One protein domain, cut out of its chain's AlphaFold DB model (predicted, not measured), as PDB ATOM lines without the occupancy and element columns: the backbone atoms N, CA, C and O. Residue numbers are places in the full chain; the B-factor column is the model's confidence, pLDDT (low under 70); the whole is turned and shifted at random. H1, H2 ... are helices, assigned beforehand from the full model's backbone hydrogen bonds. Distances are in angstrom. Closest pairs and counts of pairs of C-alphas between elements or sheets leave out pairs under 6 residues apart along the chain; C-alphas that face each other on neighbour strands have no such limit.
ATOM      1  N   ARG A  86     222.099 155.119 144.582       69.38
ATOM      2  CA  ARG A  86     221.697 155.861 143.371       69.38
ATOM      3  C   ARG A  86     221.827 155.017 142.105       69.38
ATOM      4  O   ARG A  86     221.010 155.164 141.197       69.38
ATOM      5  N   GLY A  87     222.839 154.158 142.014       71.44
ATOM      6  CA  GLY A  87     222.996 153.202 140.918       71.44
ATOM      7  C   GLY A  87     221.857 152.180 140.885       71.44
ATOM      8  O   GLY A  87     221.213 152.015 139.848       71.44
ATOM      9  N   ALA A  88     221.556 151.571 142.034       64.81
ATOM     10  CA  ALA A  88     220.471 150.609 142.209       64.81
ATOM     11  C   ALA A  88     219.099 151.216 141.873       64.81
ATOM     12  O   ALA A  88     218.345 150.617 141.111       64.81
ATOM     13  N   ASN A  89     218.803 152.432 142.346       63.84
ATOM     14  CA  ASN A  89     217.551 153.129 142.027       63.84
ATOM     15  C   ASN A  89     217.394 153.443 140.529       63.84
ATOM     16  O   ASN A  89     216.303 153.289 139.978       63.84
ATOM     17  N   ASN A  90     218.475 153.829 139.842       72.31
ATOM     18  CA  ASN A  90     218.437 154.023 138.389       72.31
ATOM     19  C   ASN A  90     218.205 152.699 137.639       72.31
ATOM     20  O   ASN A  90     217.423 152.675 136.688       72.31
ATOM     21  N   LEU A  91     218.825 151.594 138.076       69.25
ATOM     22  CA  LEU A  91     218.548 150.260 137.523       69.25
ATOM     23  C   LEU A  91     217.090 149.844 137.756       69.25
ATOM     24  O   LEU A  91     216.438 149.380 136.826       69.25
ATOM     25  N   TYR A  92     216.574 150.051 138.970       64.94
ATOM     26  CA  TYR A  92     215.197 149.743 139.350       64.94
ATOM     27  C   TYR A  92     214.190 150.499 138.472       64.94
ATOM     28  O   TYR A  92     213.296 149.887 137.890       64.94
ATOM     29  N   HIS A  93     214.360 151.815 138.298       64.50
ATOM     30  CA  HIS A  93     213.508 152.604 137.403       64.50
ATOM     31  C   HIS A  93     213.634 152.194 135.932       64.50
ATOM     32  O   HIS A  93     212.617 152.124 135.243       64.50
ATOM     33  N   HIS A  94     214.837 151.882 135.446       66.06
ATOM     34  CA  HIS A  94     215.005 151.424 134.067       66.06
ATOM     35  C   HIS A  94     214.349 150.052 133.829       66.06
ATOM     36  O   HIS A  94     213.693 149.847 132.811       66.06
ATOM     37  N   VAL A 155     202.706 128.877 125.344       65.31
ATOM     38  CA  VAL A 155     203.179 130.271 125.260       65.31
ATOM     39  C   VAL A 155     202.663 131.118 126.430       65.31
ATOM     40  O   VAL A 155     203.426 131.885 127.018       65.31
ATOM     41  N   LEU A 156     201.394 130.957 126.823       65.88
ATOM     42  CA  LEU A 156     200.832 131.644 127.992       65.88
ATOM     43  C   LEU A 156     201.494 131.193 129.303       65.88
ATOM     44  O   LEU A 156     201.763 132.021 130.174       65.88
ATOM     45  N   GLN A 157     201.803 129.902 129.442       73.00
ATOM     46  CA  GLN A 157     202.490 129.373 130.619       73.00
ATOM     47  C   GLN A 157     203.961 129.823 130.683       73.00
ATOM     48  O   GLN A 157     204.441 130.175 131.760       73.00
ATOM     49  N   GLU A 158     204.663 129.893 129.550       65.88
ATOM     50  CA  GLU A 158     206.012 130.470 129.462       65.88
ATOM     51  C   GLU A 158     206.017 131.959 129.834       65.88
ATOM     52  O   GLU A 158     206.857 132.390 130.626       65.88
ATOM     53  N   ALA A 159     205.050 132.738 129.334       59.91
ATOM     54  CA  ALA A 159     204.895 134.150 129.683       59.91
ATOM     55  C   ALA A 159     204.617 134.352 131.186       59.91
ATOM     56  O   ALA A 159     205.199 135.246 131.807       59.91
ATOM     57  N   GLN A 160     203.791 133.494 131.798       70.19
ATOM     58  CA  GLN A 160     203.538 133.524 133.241       70.19
ATOM     59  C   GLN A 160     204.814 133.228 134.049       70.19
ATOM     60  O   GLN A 160     205.157 133.990 134.950       70.19
ATOM     61  N   ILE A 161     205.574 132.188 133.679       74.88
ATOM     62  CA  ILE A 161     206.846 131.836 134.336       74.88
ATOM     63  C   ILE A 161     207.859 132.988 134.236       74.88
ATOM     64  O   ILE A 161     208.567 133.282 135.205       74.88
ATOM     65  N   GLN A 162     207.923 133.677 133.092       70.56
ATOM     66  CA  GLN A 162     208.770 134.862 132.921       70.56
ATOM     67  C   GLN A 162     208.324 136.018 133.832       70.56
ATOM     68  O   GLN A 162     209.162 136.600 134.522       70.56
ATOM     69  N   SER A 163     207.020 136.302 133.908       71.75
ATOM     70  CA  SER A 163     206.443 137.322 134.800       71.75
ATOM     71  C   SER A 163     206.754 137.056 136.283       71.75
ATOM     72  O   SER A 163     207.214 137.948 137.005       71.75
ATOM     73  N   ASP A 164     206.591 135.811 136.735       71.69
ATOM     74  CA  ASP A 164     206.860 135.407 138.120       71.69
ATOM     75  C   ASP A 164     208.364 135.471 138.449       71.69
ATOM     76  O   ASP A 164     208.769 135.899 139.538       71.69
ATOM     77  N   THR A 165     209.216 135.135 137.474       78.44
ATOM     78  CA  THR A 165     210.679 135.271 137.578       78.44
ATOM     79  C   THR A 165     211.093 136.737 137.726       78.44
ATOM     80  O   THR A 165     211.873 137.069 138.622       78.44
ATOM     81  N   LEU A 166     210.549 137.631 136.895       72.50
ATOM     82  CA  LEU A 166     210.830 139.072 136.938       72.50
ATOM     83  C   LEU A 166     210.337 139.704 138.248       72.50
ATOM     84  O   LEU A 166     211.069 140.460 138.889       72.50
ATOM     85  N   THR A 167     209.151 139.312 138.715       75.06
ATOM     86  CA  THR A 167     208.607 139.721 140.021       75.06
ATOM     87  C   THR A 167     209.522 139.287 141.174       75.06
ATOM     88  O   THR A 167     209.792 140.059 142.095       75.06
ATOM     89  N   THR A 168     210.076 138.074 141.103       78.94
ATOM     90  CA  THR A 168     211.025 137.558 142.103       78.94
ATOM     91  C   THR A 168     212.348 138.334 142.096       78.94
ATOM     92  O   THR A 168     212.857 138.693 143.162       78.94
ATOM     93  N   GLN A 169     212.883 138.667 140.916       79.00
ATOM     94  CA  GLN A 169     214.079 139.513 140.780       79.00
ATOM     95  C   GLN A 169     213.849 140.926 141.338       79.00
ATOM     96  O   GLN A 169     214.705 141.455 142.052       79.00
ATOM     97  N   LEU A 170     212.677 141.513 141.076       79.25
ATOM     98  CA  LEU A 170     212.290 142.825 141.592       79.25
ATOM     99  C   LEU A 170     212.234 142.845 143.127       79.25
ATOM    100  O   LEU A 170     212.785 143.752 143.754       79.25
ATOM    101  N   ASN A 171     211.628 141.821 143.734       78.19
ATOM    102  CA  ASN A 171     211.558 141.669 145.188       78.19
ATOM    103  C   ASN A 171     212.954 141.523 145.818       78.19
ATOM    104  O   ASN A 171     213.229 142.125 146.857       78.19
ATOM    105  N   HIS A 172     213.863 140.781 145.174       80.38
ATOM    106  CA  HIS A 172     215.247 140.659 145.638       80.38
ATOM    107  C   HIS A 172     216.000 141.998 145.574       80.38
ATOM    108  O   HIS A 172     216.673 142.373 146.537       80.38
ATOM    109  N   LEU A 173     215.837 142.761 144.486       81.38
ATOM    110  CA  LEU A 173     216.436 144.091 144.340       81.38
ATOM    111  C   LEU A 173     215.890 145.087 145.380       81.38
ATOM    112  O   LEU A 173     216.659 145.861 145.948       81.38
ATOM    113  N   HIS A 174     214.590 145.033 145.683       78.56
ATOM    114  CA  HIS A 174     213.971 145.859 146.725       78.56
ATOM    115  C   HIS A 174     214.500 145.519 148.131       78.56
ATOM    116  O   HIS A 174     214.827 146.415 148.912       78.56
ATOM    117  N   ALA A 175     214.649 144.227 148.448       81.25
ATOM    118  CA  ALA A 175     215.235 143.782 149.712       81.25
ATOM    119  C   ALA A 175     216.706 144.221 149.858       81.25
ATOM    120  O   ALA A 175     217.106 144.688 150.926       81.25
ATOM    121  N   ALA A 176     217.494 144.136 148.779       76.62
ATOM    122  CA  ALA A 176     218.876 144.612 148.755       76.62
ATOM    123  C   ALA A 176     218.970 146.136 148.966       76.62
ATOM    124  O   ALA A 176     219.781 146.589 149.774       76.62
ATOM    125  N   HIS A 177     218.105 146.918 148.305       79.12
ATOM    126  CA  HIS A 177     218.010 148.371 148.503       79.12
ATOM    127  C   HIS A 177     217.671 148.716 149.963       79.12
ATOM    128  O   HIS A 177     218.416 149.455 150.604       79.12
ATOM    129  N   THR A 178     216.647 148.075 150.536       84.88
ATOM    130  CA  THR A 178     216.236 148.283 151.938       84.88
ATOM    131  C   THR A 178     217.382 148.006 152.921       84.88
ATOM    132  O   THR A 178     217.606 148.773 153.861       84.88
ATOM    133  N   ALA A 179     218.152 146.934 152.697       81.56
ATOM    134  CA  ALA A 179     219.314 146.602 153.518       81.56
ATOM    135  C   ALA A 179     220.433 147.660 153.418       81.56
ATOM    136  O   ALA A 179     221.035 148.013 154.436       81.56
ATOM    137  N   GLN A 180     220.685 148.208 152.221       79.88
ATOM    138  CA  GLN A 180     221.646 149.298 152.026       79.88
ATOM    139  C   GLN A 180     221.197 150.588 152.729       79.88
ATOM    140  O   GLN A 180     221.994 151.179 153.462       79.88
ATOM    141  N   SER A 181     219.930 150.997 152.595       82.38
ATOM    142  CA  SER A 181     219.411 152.202 153.261       82.38
ATOM    143  C   SER A 181     219.501 152.103 154.792       82.38
ATOM    144  O   SER A 181     219.924 153.057 155.449       82.38
ATOM    145  N   LEU A 182     219.203 150.934 155.379       87.56
ATOM    146  CA  LEU A 182     219.386 150.683 156.819       87.56
ATOM    147  C   LEU A 182     220.864 150.773 157.245       87.56
ATOM    148  O   LEU A 182     221.181 151.331 158.299       87.56
ATOM    149  N   GLN A 183     221.790 150.273 156.422       84.62
ATOM    150  CA  GLN A 183     223.226 150.383 156.692       84.62
ATOM    151  C   GLN A 183     223.717 151.840 156.640       84.62
ATOM    152  O   GLN A 183     224.558 152.233 157.456       84.62
ATOM    153  N   ILE A 184     223.183 152.653 155.721       79.00
ATOM    154  CA  ILE A 184     223.466 154.092 155.648       79.00
ATOM    155  C   ILE A 184     222.969 154.789 156.923       79.00
ATOM    156  O   ILE A 184     223.766 155.466 157.572       79.00
ATOM    157  N   GLN A 185     221.723 154.550 157.350       85.50
ATOM    158  CA  GLN A 185     221.166 155.123 158.587       85.50
ATOM    159  C   GLN A 185     222.002 154.779 159.834       85.50
ATOM    160  O   GLN A 185     222.284 155.650 160.659       85.50
ATOM    161  N   HIS A 186     222.476 153.534 159.959       86.12
ATOM    162  CA  HIS A 186     223.361 153.138 161.060       86.12
ATOM    163  C   HIS A 186     224.703 153.901 161.040       86.12
ATOM    164  O   HIS A 186     225.207 154.335 162.083       86.12
ATOM    165  N   LEU A 187     225.298 154.091 159.856       78.69
ATOM    166  CA  LEU A 187     226.525 154.878 159.700       78.69
ATOM    167  C   LEU A 187     226.303 156.366 160.005       78.69
ATOM    168  O   LEU A 187     227.192 157.000 160.575       78.69
ATOM    169  N   GLU A 188     225.137 156.920 159.669       81.62
ATOM    170  CA  GLU A 188     224.760 158.287 160.034       81.62
ATOM    171  C   GLU A 188     224.645 158.461 161.547       81.62
ATOM    172  O   GLU A 188     225.290 159.362 162.088       81.62
ATOM    173  N   ALA A 189     223.916 157.574 162.234       83.31
ATOM    174  CA  ALA A 189     223.811 157.576 163.693       83.31
ATOM    175  C   ALA A 189     225.207 157.550 164.342       83.31
ATOM    176  O   ALA A 189     225.561 158.470 165.084       83.31
ATOM    177  N   THR A 190     226.056 156.604 163.922       84.25
ATOM    178  CA  THR A 190     227.455 156.497 164.378       84.25
ATOM    179  C   THR A 190     228.250 157.792 164.133       84.25
ATOM    180  O   THR A 190     229.030 158.222 164.983       84.25
ATOM    181  N   ASN A 191     228.062 158.461 162.985       79.44
ATOM    182  CA  ASN A 191     228.732 159.733 162.695       79.44
ATOM    183  C   ASN A 191     228.225 160.866 163.603       79.44
ATOM    184  O   ASN A 191     229.017 161.716 164.008       79.44
ATOM    185  N   THR A 192     226.930 160.886 163.945       85.56
ATOM    186  CA  THR A 192     226.384 161.874 164.891       85.56
ATOM    187  C   THR A 192     226.915 161.677 166.308       85.56
ATOM    188  O   THR A 192     227.270 162.666 166.945       85.56
ATOM    189  N   ASP A 193     227.078 160.436 166.771       83.94
ATOM    190  CA  ASP A 193     227.658 160.143 168.086       83.94
ATOM    191  C   ASP A 193     229.138 160.532 168.172       83.94
ATOM    192  O   ASP A 193     229.541 161.222 169.109       83.94
ATOM    193  N   LEU A 194     229.935 160.216 167.145       80.56
ATOM    194  CA  LEU A 194     231.331 160.665 167.068       80.56
ATOM    195  C   LEU A 194     231.451 162.199 167.057       80.56
ATOM    196  O   LEU A 194     232.370 162.753 167.659       80.56
ATOM    197  N   ARG A 195     230.517 162.911 166.408       78.38
ATOM    198  CA  ARG A 195     230.463 164.383 166.458       78.38
ATOM    199  C   ARG A 195     230.119 164.893 167.858       78.38
ATOM    200  O   ARG A 195     230.756 165.842 168.303       78.38
ATOM    201  N   ARG A 196     229.160 164.270 168.557       85.19
ATOM    202  CA  ARG A 196     228.805 164.621 169.946       85.19
ATOM    203  C   ARG A 196     230.001 164.459 170.882       85.19
ATOM    204  O   ARG A 196     230.298 165.393 171.620       85.19
ATOM    205  N   GLU A 197     230.710 163.332 170.819       83.44
ATOM    206  CA  GLU A 197     231.859 163.100 171.705       83.44
ATOM    207  C   GLU A 197     233.038 164.022 171.365       83.44
ATOM    208  O   GLU A 197     233.648 164.576 172.275       83.44
TER     209      GLU A 197
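Overview. This is residues 86 to 94 and 155 to 197 of the 409 residues of the protein "HTH APSES-type domain-containing protein" of Powellomyces hirtus (UniProt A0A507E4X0). One very long helix, H2, makes the length of a thin rod, and a short helix, H1, packs on its middle, nearly side by side with it. Both ends of H2, residues 155 to 169 and 181 to 197, stick out free. The printed part has 52 residues, with two named helices, H1 then H2, and no named strand; the class is all helix. It is extended, with a radius of gyration of the C-alphas of 17.8 A and spans of 64 by 16 by 7 A.

Arrangement. H1, residues 86 to 94, and H2, residues 155 to 197, touch, and their closest C-alphas, those of Ala 88 and His 177, are 7.1 A apart. H2 touches H1 with residues 170 to 177 alone. They run opposite ways at a shallow tilt of 23 degrees. In H1 and H2 every O i to N i+4 pair is within hydrogen-bond range.

Along the chain. H1 begins at C-alpha 86 (221.697, 155.861, 143.371) and measures 12.3 A. H2 measures 63.7 A, from C-alpha 155 (203.179, 130.271, 125.260) to C-alpha 197 (231.859, 163.100, 171.705).

Size, cuts and confidence. The C-alphas of Val 155 and Glu 197, 63.7 A apart, are the two farthest apart. Residues 95 to 154 are not printed, and C-alphas 94 and 155 are 25.8 A apart across this cut. The mean pLDDT of the printed part is 76.3; residues 86, 88 to 89, 91 to 94, 155 to 156 and 158 to 159 are under 70.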